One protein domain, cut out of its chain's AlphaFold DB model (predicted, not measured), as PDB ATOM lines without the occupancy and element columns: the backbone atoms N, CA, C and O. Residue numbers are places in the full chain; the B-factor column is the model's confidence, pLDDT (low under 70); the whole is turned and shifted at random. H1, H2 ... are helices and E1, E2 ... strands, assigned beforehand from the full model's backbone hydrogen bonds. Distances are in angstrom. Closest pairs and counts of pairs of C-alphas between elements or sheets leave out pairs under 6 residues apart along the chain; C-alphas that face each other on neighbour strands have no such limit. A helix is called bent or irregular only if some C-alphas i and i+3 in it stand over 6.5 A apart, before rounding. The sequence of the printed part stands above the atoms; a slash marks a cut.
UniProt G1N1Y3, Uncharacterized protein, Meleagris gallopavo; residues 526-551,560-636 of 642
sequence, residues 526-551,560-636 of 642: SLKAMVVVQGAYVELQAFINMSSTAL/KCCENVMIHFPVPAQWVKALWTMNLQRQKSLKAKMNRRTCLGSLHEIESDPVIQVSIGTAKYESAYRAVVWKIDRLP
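This is residues 526 to 551 and 560 to 636 of the 642 residues of an uncharacterized protein of Meleagris gallopavo (UniProt G1N1Y3). A long two-stranded hairpin, E1 and E2, lies loosely over one face of a twisted three-stranded sheet, E3, E7 and E6, with H1 and a small hairpin, E4 and E5, at one end of that sheet. Residues 582 to 587 of the small hairpin stick out, and residues 590 to 617 make a wide loop with no named element. The printed part has 103 residues, with one named helix and seven named strands that follow each other along the chain as E1 E2 E3 H1 E4 E5 E6 E7; the larger sheet, in the order E3 - E7 - E6, is antiparallel and the class is mostly strand. It is only just loose, close to compact, with a radius of gyration of the C-alphas of 15.5 A, and elongated, spanning 54 by 35 by 31 A.

Find C-alpha 526 at (188.565, 142.317, 228.562); there E1 begins, residues 526 to 534, 26.7 A long. E2, residues 537 to 546, covers 30.1 A, and E3, residues 562 to 570, 22.1 A. Next come H1, residues 573 to 579, E4, 580 to 583, E5, 586 to 589, and E6, 618 to 622. E7, residues 627 to 635, 21.2 A, ends at C-alpha 635, (191.198, 153.174, 232.678), and bends by 51 degrees at residue 632.

Look at inner strand E7: N 567 and O 630 pair it with E3 at 2.9 A, N 629 and O 620 with E6 at 2.8 A. H1 only grazes this sheet; it is irregular, but only just, C-alphas 574 and 577 being 7.0 A apart, with 0 of 3 O i to N i+4 pairs within hydrogen-bond range and 3 of 4 O i to N i+3 pairs. In hairpin E4 and E5, N 581 and O 588 are 2.8 A apart; the closest C-alphas of E5 and E6, Ser 589 and Tyr 621, 5.8 A. In hairpin E1 and E2, N 530 and O 541 are 2.8 A apart. E1 is apart from E3, E6 and E7.

The C-alphas of Leu 551 and Leu 584 are farthest apart, 55.8 A. Residues 552 to 559 are cut out, leaving 12.8 A between C-alphas 551 and 560. The link E5 to E6 is long. Confidence is under 70 at residues 548 to 551, 560 and 578 to 610.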
ATOM      1  N   SER A 526     189.342 143.077 229.542       87.62
ATOM      2  CA  SER A 526     188.565 142.317 228.562       87.62
ATOM      3  C   SER A 526     187.442 143.178 227.979       87.62
ATOM      4  O   SER A 526     186.913 144.074 228.640       87.62
ATOM      5  N   LEU A 527     187.083 142.916 226.720       89.31
ATOM      6  CA  LEU A 527     186.023 143.612 225.992       89.31
ATOM      7  C   LEU A 527     184.965 142.598 225.548       89.31
ATOM      8  O   LEU A 527     185.261 141.696 224.768       89.31
ATOM      9  N   LYS A 528     183.726 142.772 226.010       89.75
ATOM     10  CA  LYS A 528     182.569 141.979 225.584       89.75
ATOM     11  C   LYS A 528     181.632 142.854 224.760       89.75
ATOM     12  O   LYS A 528     181.034 143.784 225.294       89.75
ATOM     13  N   ALA A 529     181.494 142.548 223.473       90.56
ATOM     14  CA  ALA A 529     180.585 143.237 222.561       90.56
ATOM     15  C   ALA A 529     179.461 142.298 222.096       90.56
ATOM     16  O   ALA A 529     179.701 141.130 221.795       90.56
ATOM     17  N   MET A 530     178.243 142.824 222.025       90.06
ATOM     18  CA  MET A 530     177.039 142.135 221.571       90.06
ATOM     19  C   MET A 530     176.352 142.992 220.508       90.06
ATOM     20  O   MET A 530     176.177 144.193 220.700       90.06
ATOM     21  N   VAL A 531     175.958 142.366 219.399       90.19
ATOM     22  CA  VAL A 531     175.162 143.001 218.343       90.19
ATOM     23  C   VAL A 531     173.824 142.285 218.254       90.19
ATOM     24  O   VAL A 531     173.794 141.061 218.124       90.19
ATOM     25  N   VAL A 532     172.735 143.046 218.314       90.50
ATOM     26  CA  VAL A 532     171.360 142.559 218.166       90.50
ATOM     27  C   VAL A 532     170.770 143.192 216.910       90.50
ATOM     28  O   VAL A 532     170.879 144.399 216.714       90.50
ATOM     29  N   VAL A 533     170.159 142.382 216.044       90.12
ATOM     30  CA  VAL A 533     169.540 142.836 214.789       90.12
ATOM     31  C   VAL A 533     168.046 142.543 214.848       90.12
ATOM     32  O   VAL A 533     167.645 141.402 215.066       90.12
ATOM     33  N   GLN A 534     167.226 143.574 214.659       89.94
ATOM     34  CA  GLN A 534     165.764 143.515 214.687       89.94
ATOM     35  C   GLN A 534     165.223 144.169 213.409       89.94
ATOM     36  O   GLN A 534     164.869 145.349 213.377       89.94
ATOM     37  N   GLY A 535     165.230 143.410 212.309       85.44
ATOM     38  CA  GLY A 535     164.879 143.924 210.983       85.44
ATOM     39  C   GLY A 535     165.835 145.036 210.540       85.44
ATOM     40  O   GLY A 535     167.014 144.784 210.309       85.44
ATOM     41  N   ALA A 536     165.326 146.267 210.433       80.50
ATOM     42  CA  ALA A 536     166.116 147.450 210.080       80.50
ATOM     43  C   ALA A 536     166.846 148.104 211.276       80.50
ATOM     44  O   ALA A 536     167.663 149.000 211.070       80.50
ATOM     45  N   TYR A 537     166.558 147.686 212.513       81.88
ATOM     46  CA  TYR A 537     167.228 148.184 213.717       81.88
ATOM     47  C   TYR A 537     168.446 147.317 214.065       81.88
ATOM     48  O   TYR A 537     168.375 146.087 214.022       81.88
ATOM     49  N   VAL A 538     169.560 147.958 214.427       85.81
ATOM     50  CA  VAL A 538     170.790 147.293 214.874       85.81
ATOM     51  C   VAL A 538     171.270 147.963 216.154       85.81
ATOM     52  O   VAL A 538     171.598 149.148 216.151       85.81
ATOM     53  N   GLU A 539     171.346 147.191 217.231       88.38
ATOM     54  CA  GLU A 539     171.874 147.627 218.519       88.38
ATOM     55  C   GLU A 539     173.275 147.041 218.737       88.38
ATOM     56  O   GLU A 539     173.498 145.849 218.517       88.38
ATOM     57  N   LEU A 540     174.218 147.870 219.191       90.31
ATOM     58  CA  LEU A 540     175.560 147.462 219.605       90.31
ATOM     59  C   LEU A 540     175.750 147.830 221.078       90.31
ATOM     60  O   LEU A 540     175.873 149.006 221.415       90.31
ATOM     61  N   GLN A 541     175.830 146.819 221.939       91.25
ATOM     62  CA  GLN A 541     176.197 146.976 223.346       91.25
ATOM     63  C   GLN A 541     177.640 146.508 223.550       91.25
ATOM     64  O   GLN A 541     178.027 145.443 223.065       91.25
ATOM     65  N   ALA A 542     178.447 147.279 224.279       92.19
ATOM     66  CA  ALA A 542     179.834 146.930 224.573       92.19
ATOM     67  C   ALA A 542     180.197 147.238 226.028       92.19
ATOM     68  O   ALA A 542     179.937 148.329 226.532       92.19
ATOM     69  N   PHE A 543     180.836 146.270 226.680       90.38
ATOM     70  CA  PHE A 543     181.235 146.315 228.082       90.38
ATOM     71  C   PHE A 543     182.742 146.077 228.182       90.38
ATOM     72  O   PHE A 543     183.251 145.097 227.632       90.38
ATOM     73  N   ILE A 544     183.452 146.969 228.875       89.69
ATOM     74  CA  ILE A 544     184.876 146.819 229.185       89.69
ATOM     75  C   ILE A 544     185.040 146.491 230.667       89.69
ATOM     76  O   ILE A 544     184.603 147.250 231.530       89.69
ATOM     77  N   ASN A 545     185.682 145.361 230.951       87.19
ATOM     78  CA  ASN A 545     185.910 144.868 232.303       87.19
ATOM     79  C   ASN A 545     187.418 144.872 232.572       87.19
ATOM     80  O   ASN A 545     188.166 144.167 231.890       87.19
ATOM     81  N   MET A 546     187.874 145.649 233.557       83.50
ATOM     82  CA  MET A 546     189.260 145.566 234.035       83.50
ATOM     83  C   MET A 546     189.499 144.225 234.728       83.50
ATOM     84  O   MET A 546     188.660 143.771 235.508       83.50
ATOM     85  N   SER A 547     190.662 143.625 234.489       72.69
ATOM     86  CA  SER A 547     191.084 142.424 235.213       72.69
ATOM     87  C   SER A 547     191.435 142.802 236.653       72.69
ATOM     88  O   SER A 547     192.177 143.758 236.896       72.69
ATOM     89  N   SER A 548     190.845 142.103 237.621       58.16
ATOM     90  CA  SER A 548     190.819 142.558 239.014       58.16
ATOM     91  C   SER A 548     192.176 142.392 239.705       58.16
ATOM     92  O   SER A 548     192.570 141.288 240.070       58.16
ATOM     93  N   THR A 549     192.877 143.497 239.974       53.81
ATOM     94  CA  THR A 549     194.148 143.514 240.728       53.81
ATOM     95  C   THR A 549     193.970 143.306 242.244       53.81
ATOM     96  O   THR A 549     194.735 143.845 243.038       53.81
ATOM     97  N   ALA A 550     192.962 142.537 242.668       40.25
ATOM     98  CA  ALA A 550     192.544 142.388 244.067       40.25
ATOM     99  C   ALA A 550     193.543 141.648 244.983       40.25
ATOM    100  O   ALA A 550     193.320 141.590 246.189       40.25
ATOM    101  N   LEU A 551     194.629 141.084 244.436       42.19
ATOM    102  CA  LEU A 551     195.613 140.270 245.166       42.19
ATOM    103  C   LEU A 551     197.079 140.658 244.873       42.19
ATOM    104  O   LEU A 551     197.951 139.796 244.843       42.19
ATOM    105  N   LYS A 560     197.823 149.166 237.601       64.69
ATOM    106  CA  LYS A 560     197.957 149.037 236.140       64.69
ATOM    107  C   LYS A 560     196.868 149.853 235.435       64.69
ATOM    108  O   LYS A 560     195.779 149.348 235.173       64.69
ATOM    109  N   CYS A 561     197.151 151.119 235.149       74.56
ATOM    110  CA  CYS A 561     196.252 151.987 234.406       74.56
ATOM    111  C   CYS A 561     196.628 151.982 232.924       74.56
ATOM    112  O   CYS A 561     197.780 152.194 232.558       74.56
ATOM    113  N   CYS A 562     195.638 151.715 232.081       85.44
ATOM    114  CA  CYS A 562     195.754 151.855 230.639       85.44
ATOM    115  C   CYS A 562     195.384 153.296 230.279       85.44
ATOM    116  O   CYS A 562     194.332 153.782 230.696       85.44
ATOM    117  N   GLU A 563     196.229 153.977 229.514       89.19
ATOM    118  CA  GLU A 563     195.998 155.352 229.063       89.19
ATOM    119  C   GLU A 563     195.752 155.376 227.550       89.19
ATOM    120  O   GLU A 563     196.230 154.506 226.824       89.19
ATOM    121  N   ASN A 564     194.992 156.364 227.070       89.56
ATOM    122  CA  ASN A 564     194.660 156.555 225.651       89.56
ATOM    123  C   ASN A 564     193.996 155.333 224.969       89.56
ATOM    124  O   ASN A 564     194.177 155.104 223.771       89.56
ATOM    125  N   VAL A 565     193.204 154.550 225.712       91.62
ATOM    126  CA  VAL A 565     192.545 153.337 225.203       91.62
ATOM    127  C   VAL A 565     191.555 153.700 224.094       91.62
ATOM    128  O   VAL A 565     190.675 154.548 224.270       91.62
ATOM    129  N   MET A 566     191.686 153.038 222.942       92.81
ATOM    130  CA  MET A 566     190.887 153.297 221.747       92.81
ATOM    131  C   MET A 566     190.313 151.990 221.200       92.81
ATOM    132  O   MET A 566     191.054 151.089 220.819       92.81
ATOM    133  N   ILE A 567     188.985 151.888 221.171       93.94
ATOM    134  CA  ILE A 567     188.256 150.702 220.716       93.94
ATOM    135  C   ILE A 567     187.545 151.043 219.408       93.94
ATOM    136  O   ILE A 567     186.816 152.035 219.325       93.94
ATOM    137  N   HIS A 568     187.762 150.214 218.389       93.44
ATOM    138  CA  HIS A 568     187.168 150.357 217.064       93.44
ATOM    139  C   HIS A 568     186.062 149.320 216.863       93.44
ATOM    140  O   HIS A 568     186.318 148.121 216.914       93.44
ATOM    141  N   PHE A 569     184.849 149.790 216.578       92.56
ATOM    142  CA  PHE A 569     183.729 148.968 216.127       92.56
ATOM    143  C   PHE A 569     183.501 149.241 214.629       92.56
ATOM    144  O   PHE A 569     182.948 150.295 214.295       92.56
ATOM    145  N   PRO A 570     183.972 148.370 213.711       91.06
ATOM    146  CA  PRO A 570     183.860 148.594 212.269       91.06
ATOM    147  C   PRO A 570     182.405 148.716 211.810       91.06
ATOM    148  O   PRO A 570     181.540 147.976 212.274       91.06
ATOM    149  N   VAL A 571     182.138 149.632 210.877       86.06
ATOM    150  CA  VAL A 571     180.788 149.916 210.372       86.06
ATOM    151  C   VAL A 571     180.701 149.591 208.874       86.06
ATOM    152  O   VAL A 571     181.496 150.119 208.090       86.06
ATOM    153  N   PRO A 572     179.723 148.776 208.431       85.88
ATOM    154  CA  PRO A 572     179.418 148.581 207.016       85.88
ATOM    155  C   PRO A 572     179.191 149.910 206.283       85.88
ATOM    156  O   PRO A 572     178.445 150.770 206.747       85.88
ATOM    157  N   ALA A 573     179.789 150.070 205.097       79.00
ATOM    158  CA  ALA A 573     179.774 151.337 204.352       79.00
ATOM    159  C   ALA A 573     178.353 151.877 204.063       79.00
ATOM    160  O   ALA A 573     178.147 153.087 204.002       79.00
ATOM    161  N   GLN A 574     177.368 150.982 203.947       81.44
ATOM    162  CA  GLN A 574     175.951 151.304 203.761       81.44
ATOM    163  C   GLN A 574     175.352 152.068 204.959       81.44
ATOM    164  O   GLN A 574     174.576 153.004 204.768       81.44
ATOM    165  N   TRP A 575     175.736 151.718 206.192       77.94
ATOM    166  CA  TRP A 575     175.179 152.297 207.424       77.94
ATOM    167  C   TRP A 575     175.748 153.685 207.739       77.94
ATOM    168  O   TRP A 575     175.202 154.405 208.573       77.94
ATOM    169  N   VAL A 576     176.821 154.098 207.053       74.44
ATOM    170  CA  VAL A 576     177.521 155.363 207.320       74.44
ATOM    171  C   VAL A 576     176.579 156.563 207.248       74.44
ATOM    172  O   VAL A 576     176.746 157.479 208.040       74.44
ATOM    173  N   LYS A 577     175.548 156.562 206.388       71.19
ATOM    174  CA  LYS A 577     174.565 157.662 206.319       71.19
ATOM    175  C   LYS A 577     173.787 157.874 207.629       71.19
ATOM    176  O   LYS A 577     173.474 159.014 207.946       71.19
ATOM    177  N   ALA A 578     173.514 156.815 208.395       66.25
ATOM    178  CA  ALA A 578     172.752 156.890 209.645       66.25
ATOM    179  C   ALA A 578     173.569 157.440 210.831       66.25
ATOM    180  O   ALA A 578     172.999 157.881 211.826       66.25
ATOM    181  N   LEU A 579     174.906 157.454 210.735       65.88
ATOM    182  CA  LEU A 579     175.802 157.890 211.815       65.88
ATOM    183  C   LEU A 579     176.176 159.385 211.760       65.88
ATOM    184  O   LEU A 579     177.148 159.805 212.396       65.88
ATOM    185  N   TRP A 580     175.438 160.198 210.998       62.53
ATOM    186  CA  TRP A 580     175.680 161.637 210.850       62.53
ATOM    187  C   TRP A 580     174.375 162.429 210.918       62.53
ATOM    188  O   TRP A 580     173.351 162.012 210.385       62.53
ATOM    189  N   THR A 581     174.445 163.630 211.483       59.72
ATOM    190  CA  THR A 581     173.393 164.644 211.373       59.72
ATOM    191  C   THR A 581     173.698 165.580 210.205       59.72
ATOM    192  O   THR A 581     174.843 166.003 210.001       59.72
ATOM    193  N   MET A 582     172.662 165.927 209.443       50.88
ATOM    194  CA  MET A 582     172.701 166.973 208.424       50.88
ATOM    195  C   MET A 582     172.207 168.285 209.041       50.88
ATOM    196  O   MET A 582     171.017 168.443 209.294       50.88
ATOM    197  N   ASN A 583     173.114 169.235 209.269       49.53
ATOM    198  CA  ASN A 583     172.760 170.624 209.568       49.53
ATOM    199  C   ASN A 583     172.963 171.458 208.295       49.53
ATOM    200  O   ASN A 583     173.887 171.173 207.533       49.53
ATOM    201  N   LEU A 584     172.169 172.523 208.119       47.56
ATOM    202  CA  LEU A 584     172.047 173.352 206.898       47.56
ATOM    203  C   LEU A 584     173.355 173.887 206.267       47.56
ATOM    204  O   LEU A 584     173.320 174.384 205.149       47.56
ATOM    205  N   GLN A 585     174.497 173.795 206.953       48.97
ATOM    206  CA  GLN A 585     175.808 174.212 206.435       48.97
ATOM    207  C   GLN A 585     176.919 173.150 206.554       48.97
ATOM    208  O   GLN A 585     177.944 173.292 205.891       48.97
ATOM    209  N   ARG A 586     176.788 172.111 207.401       54.47
ATOM    210  CA  ARG A 586     177.833 171.076 207.602       54.47
ATOM    211  C   ARG A 586     177.246 169.733 208.046       54.47
ATOM    212  O   ARG A 586     176.472 169.670 209.000       54.47
ATOM    213  N   GLN A 587     177.715 168.657 207.417       54.62
ATOM    214  CA  GLN A 587     177.519 167.274 207.867       54.62
ATOM    215  C   GLN A 587     178.365 167.028 209.134       54.62
ATOM    216  O   GLN A 587     179.551 167.364 209.146       54.62
ATOM    217  N   LYS A 588     177.799 166.456 210.204       59.03
ATOM    218  CA  LYS A 588     178.533 166.161 211.454       59.03
ATOM    219  C   LYS A 588     178.300 164.716 211.894       59.03
ATOM    220  O   LYS A 588     177.158 164.278 211.951       59.03
ATOM    221  N   SER A 589     179.360 163.985 212.241       57.56
ATOM    222  CA  SER A 589     179.244 162.638 212.820       57.56
ATOM    223  C   SER A 589     178.549 162.686 214.183       57.56
ATOM    224  O   SER A 589     178.870 163.560 215.000       57.56
ATOM    225  N   LEU A 590     177.676 161.719 214.466       61.19
ATOM    226  CA  LEU A 590     177.054 161.568 215.779       61.19
ATOM    227  C   LEU A 590     178.126 161.367 216.860       61.19
ATOM    228  O   LEU A 590     179.063 160.579 216.697       61.19
ATOM    229  N   LYS A 591     177.989 162.114 217.958       66.75
ATOM    230  CA  LYS A 591     178.799 161.996 219.177       66.75
ATOM    231  C   LYS A 591     177.936 161.387 220.274       66.75
ATOM    232  O   LYS A 591     176.763 161.736 220.382       66.75
ATOM    233  N   ALA A 592     178.526 160.540 221.106       65.81
ATOM    234  CA  ALA A 592     177.827 159.931 222.222       65.81
ATOM    235  C   ALA A 592     177.355 160.975 223.244       65.81
ATOM    236  O   ALA A 592     178.123 161.855 223.645       65.81
ATOM    237  N   LYS A 593     176.111 160.835 223.706       65.38
ATOM    238  CA  LYS A 593     175.601 161.549 224.884       65.38
ATOM    239  C   LYS A 593     175.987 160.722 226.118       65.38
ATOM    240  O   LYS A 593     175.773 159.510 226.134       65.38
ATOM    241  N   MET A 594     176.587 161.355 227.129       62.19
ATOM    242  CA  MET A 594     176.992 160.669 228.367       62.19
ATOM    243  C   MET A 594     175.776 160.008 229.029       62.19
ATOM    244  O   MET A 594     174.729 160.649 229.168       62.19
ATOM    245  N   ASN A 595     175.909 158.751 229.455       54.78
ATOM    246  CA  ASN A 595     174.825 158.005 230.079       54.78
ATOM    247  C   ASN A 595     174.589 158.458 231.526       54.78
ATOM    248  O   ASN A 595     174.988 157.809 232.493       54.78
ATOM    249  N   ARG A 596     173.882 159.578 231.680       55.91
ATOM    250  CA  ARG A 596     173.451 160.055 232.997       55.91
ATOM    251  C   ARG A 596     172.463 159.100 233.686       55.91
ATOM    252  O   ARG A 596     172.408 159.125 234.906       55.91
ATOM    253  N   ARG A 597     171.769 158.201 232.962       49.66
ATOM    254  CA  ARG A 597     170.905 157.164 233.571       49.66
ATOM    255  C   ARG A 597     171.717 156.093 234.329       49.66
ATOM    256  O   ARG A 597     171.170 155.465 235.226       49.66
ATOM    257  N   THR A 598     173.012 155.910 234.028       49.09
ATOM    258  CA  THR A 598     173.929 155.051 234.816       49.09
ATOM    259  C   THR A 598     174.635 155.770 235.973       49.09
ATOM    260  O   THR A 598     175.318 155.124 236.762       49.09
ATOM    261  N   CYS A 599     174.453 157.085 236.121       44.78
ATOM    262  CA  CYS A 599     174.826 157.807 237.336       44.78
ATOM    263  C   CYS A 599     173.610 157.824 238.275       44.78
ATOM    264  O   CYS A 599     172.537 158.266 237.866       44.78
ATOM    265  N   LEU A 600     173.748 157.378 239.529       39.97
ATOM    266  CA  LEU A 600     172.618 157.402 240.466       39.97
ATOM    267  C   LEU A 600     172.109 158.845 240.664       39.97
ATOM    268  O   LEU A 600     172.844 159.705 241.143       39.97
ATOM    269  N   GLY A 601     170.831 159.081 240.342       44.25
ATOM    270  CA  GLY A 601     170.067 160.238 240.826       44.25
ATOM    271  C   GLY A 601     169.525 161.239 239.799       44.25
ATOM    272  O   GLY A 601     168.728 162.084 240.195       44.25
ATOM    273  N   SER A 602     169.880 161.192 238.505       38.94
ATOM    274  CA  SER A 602     169.360 162.190 237.545       38.94
ATOM    275  C   SER A 602     168.087 161.736 236.818       38.94
ATOM    276  O   SER A 602     168.155 160.987 235.842       38.94
ATOM    277  N   LEU A 603     166.933 162.254 237.246       43.53
ATOM    278  CA  LEU A 603     165.676 162.180 236.498       43.53
ATOM    279  C   LEU A 603     165.605 163.342 235.487       43.53
ATOM    280  O   LEU A 603     165.699 164.507 235.880       43.53
ATOM    281  N   HIS A 604     165.445 163.051 234.193       44.31
ATOM    282  CA  HIS A 604     165.182 164.077 233.178       44.31
ATOM    283  C   HIS A 604     164.429 163.533 231.961       44.31
ATOM    284  O   HIS A 604     164.392 162.323 231.736       44.31
ATOM    285  N   GLU A 605     163.810 164.453 231.225       41.59
ATOM    286  CA  GLU A 605     162.747 164.191 230.252       41.59
ATOM    287  C   GLU A 605     163.194 163.449 228.982       41.59
ATOM    288  O   GLU A 605     164.381 163.318 228.668       41.59
ATOM    289  N   ILE A 606     162.194 162.957 228.243       44.66
ATOM    290  CA  ILE A 606     162.338 162.148 227.028       44.66
ATOM    291  C   ILE A 606     162.645 163.059 225.824       44.66
ATOM    292  O   ILE A 606     161.861 163.196 224.888       44.66
ATOM    293  N   GLU A 607     163.819 163.688 225.847       45.12
ATOM    294  CA  GLU A 607     164.495 164.093 224.612       45.12
ATOM    295  C   GLU A 607     164.975 162.816 223.899       45.12
ATOM    296  O   GLU A 607     165.501 161.913 224.554       45.12
ATOM    297  N   SER A 608     164.761 162.727 222.581       53.59
ATOM    298  CA  SER A 608     164.869 161.491 221.789       53.59
ATOM    299  C   SER A 608     166.138 160.672 222.066       53.59
ATOM    300  O   SER A 608     167.249 161.208 222.117       53.59
ATOM    301  N   ASP A 609     165.966 159.356 222.264       54.59
ATOM    302  CA  ASP A 609     167.041 158.498 222.768       54.59
ATOM    303  C   ASP A 609     168.282 158.536 221.844       54.59
ATOM    304  O   ASP A 609     168.178 158.371 220.623       54.59
ATOM    305  N   PRO A 610     169.480 158.788 222.404       59.56
ATOM    306  CA  PRO A 610     170.670 159.070 221.614       59.56
ATOM    307  C   PRO A 610     171.234 157.797 220.973       59.56
ATOM    308  O   PRO A 610     171.663 156.881 221.670       59.56
ATOM    309  N   VAL A 611     171.351 157.807 219.641       71.38
ATOM    310  CA  VAL A 611     171.886 156.714 218.790       71.38
ATOM    311  C   VAL A 611     173.254 156.176 219.247       71.38
ATOM    312  O   VAL A 611     173.610 155.045 218.932       71.38
ATOM    313  N   ILE A 612     174.042 156.971 219.980       81.69
ATOM    314  CA  ILE A 612     175.268 156.515 220.643       81.69
ATOM    315  C   ILE A 612     175.260 157.014 222.093       81.69
ATOM    316  O   ILE A 612     175.064 158.205 222.358       81.69
ATOM    317  N   GLN A 613     175.534 156.110 223.031       84.81
ATOM    318  CA  GLN A 613     175.572 156.372 224.467       84.81
ATOM    319  C   GLN A 613     176.777 155.650 225.096       84.81
ATOM    320  O   GLN A 613     177.104 154.537 224.701       84.81
ATOM    321  N   VAL A 614     177.457 156.291 226.055       87.19
ATOM    322  CA  VAL A 614     178.607 155.714 226.786       87.19
ATOM    323  C   VAL A 614     178.557 156.078 228.267       87.19
ATOM    324  O   VAL A 614     178.056 157.145 228.616       87.19
ATOM    325  N   SER A 615     179.094 155.214 229.130       85.25
ATOM    326  CA  SER A 615     179.257 155.455 230.575       85.25
ATOM    327  C   SER A 615     180.597 156.109 230.944       85.25
ATOM    328  O   SER A 615     180.690 156.779 231.968       85.25
ATOM    329  N   ILE A 616     181.632 155.934 230.116       85.88
ATOM    330  CA  ILE A 616     182.986 156.471 230.315       85.88
ATOM    331  C   ILE A 616     183.584 156.922 228.974       85.88
ATOM    332  O   ILE A 616     183.314 156.325 227.927       85.88
ATOM    333  N   GLY A 617     184.412 157.969 229.002       87.19
ATOM    334  CA  GLY A 617     185.109 158.481 227.820       87.19
ATOM    335  C   GLY A 617     184.170 159.120 226.790       87.19
ATOM    336  O   GLY A 617     183.141 159.702 227.135       87.19
ATOM    337  N   THR A 618     184.523 159.027 225.505       89.44
ATOM    338  CA  THR A 618     183.689 159.521 224.395       89.44
ATOM    339  C   THR A 618     183.647 158.525 223.243       89.44
ATOM    340  O   THR A 618     184.672 157.951 222.888       89.44
ATOM    341  N   ALA A 619     182.486 158.345 222.607       90.00
ATOM    342  CA  ALA A 619     182.375 157.604 221.348       90.00
ATOM    343  C   ALA A 619     181.797 158.475 220.226       90.00
ATOM    344  O   ALA A 619     181.018 159.396 220.480       90.00
ATOM    345  N   LYS A 620     182.209 158.213 218.984       88.44
ATOM    346  CA  LYS A 620     181.689 158.850 217.760       88.44
ATOM    347  C   LYS A 620     182.083 158.039 216.529       88.44
ATOM    348  O   LYS A 620     183.087 157.330 216.566       88.44
ATOM    349  N   TYR A 621     181.356 158.186 215.428       85.88
ATOM    350  CA  TYR A 621     181.836 157.678 214.141       85.88
ATOM    351  C   TYR A 621     183.056 158.488 213.669       85.88
ATOM    352  O   TYR A 621     183.006 159.718 213.627       85.88
ATOM    353  N   GLU A 622     184.153 157.817 213.308       84.50
ATOM    354  CA  GLU A 622     185.325 158.449 212.692       84.50
ATOM    355  C   GLU A 622     185.595 157.830 211.312       84.50
ATOM    356  O   GLU A 622     186.026 156.684 211.193       84.50
ATOM    357  N   SER A 623     185.364 158.616 210.254       80.88
ATOM    358  CA  SER A 623     185.407 158.169 208.853       80.88
ATOM    359  C   SER A 623     186.734 157.532 208.432       80.88
ATOM    360  O   SER A 623     186.709 156.522 207.738       80.88
ATOM    361  N   ALA A 624     187.870 158.052 208.905       82.94
ATOM    362  CA  ALA A 624     189.205 157.521 208.599       82.94
ATOM    363  C   ALA A 624     189.508 156.145 209.234       82.94
ATOM    364  O   ALA A 624     190.437 155.469 208.809       82.94
ATOM    365  N   TYR A 625     188.726 155.706 210.228       84.56
ATOM    366  CA  TYR A 625     188.783 154.338 210.765       84.56
ATOM    367  C   TYR A 625     187.620 153.466 210.270       84.56
ATOM    368  O   TYR A 625     187.556 152.286 210.606       84.56
ATOM    369  N   ARG A 626     186.672 154.042 209.509       85.88
ATOM    370  CA  ARG A 626     185.430 153.390 209.044       85.88
ATOM    371  C   ARG A 626     184.662 152.698 210.187       85.88
ATOM    372  O   ARG A 626     184.035 151.659 210.000       85.88
ATOM    373  N   ALA A 627     184.727 153.288 211.382       89.50
ATOM    374  CA  ALA A 627     184.314 152.674 212.638       89.50
ATOM    375  C   ALA A 627     183.632 153.683 213.574       89.50
ATOM    376  O   ALA A 627     183.912 154.887 213.529       89.50
ATOM    377  N   VAL A 628     182.789 153.187 214.483       90.44
ATOM    378  CA  VAL A 628     182.518 153.901 215.737       90.44
ATOM    379  C   VAL A 628     183.740 153.713 216.626       90.44
ATOM    380  O   VAL A 628     184.148 152.588 216.907       90.44
ATOM    381  N   VAL A 629     184.344 154.824 217.035       91.69
ATOM    382  CA  VAL A 629     185.563 154.843 217.840       91.69
ATOM    383  C   VAL A 629     185.223 155.318 219.242       91.69
ATOM    384  O   VAL A 629     184.797 156.463 219.420       91.69
ATOM    385  N   TRP A 630     185.429 154.448 220.228       93.94
ATOM    386  CA  TRP A 630     185.293 154.742 221.654       93.94
ATOM    387  C   TRP A 630     186.681 155.025 222.236       93.94
ATOM    388  O   TRP A 630     187.596 154.218 222.089       93.94
ATOM    389  N   LYS A 631     186.851 156.207 222.836       92.31
ATOM    390  CA  LYS A 631     188.111 156.721 223.391       92.31
ATOM    391  C   LYS A 631     187.963 156.910 224.891       92.31
ATOM    392  O   LYS A 631     187.029 157.589 225.327       92.31
ATOM    393  N   ILE A 632     188.875 156.317 225.652       91.62
ATOM    394  CA  ILE A 632     188.928 156.360 227.112       91.62
ATOM    395  C   ILE A 632     190.336 156.822 227.498       91.62
ATOM    396  O   ILE A 632     191.304 156.078 227.350       91.62
ATOM    397  N   ASP A 633     190.452 158.058 227.981       88.69
ATOM    398  CA  ASP A 633     191.755 158.697 228.217       88.69
ATOM    399  C   ASP A 633     192.568 157.976 229.309       88.69
ATOM    400  O   ASP A 633     193.792 157.892 229.215       88.69
ATOM    401  N   ARG A 634     191.889 157.401 230.315       85.94
ATOM    402  CA  ARG A 634     192.479 156.539 231.349       85.94
ATOM    403  C   ARG A 634     191.476 155.512 231.877       85.94
ATOM    404  O   ARG A 634     190.315 155.840 232.108       85.94
ATOM    405  N   LEU A 635     191.951 154.293 232.117       83.75
ATOM    406  CA  LEU A 635     191.198 153.174 232.678       83.75
ATOM    407  C   LEU A 635     192.059 152.452 233.743       83.75
ATOM    408  O   LEU A 635     193.170 152.040 233.410       83.75
ATOM    409  N   PRO A 636     191.614 152.287 235.006       78.31
ATOM    410  CA  PRO A 636     190.369 152.801 235.580       78.31
ATOM    411  C   PRO A 636     190.332 154.338 235.614       78.31
ATOM    412  O   PRO A 636     191.374 155.003 235.572       78.31
TER     413      PRO A 636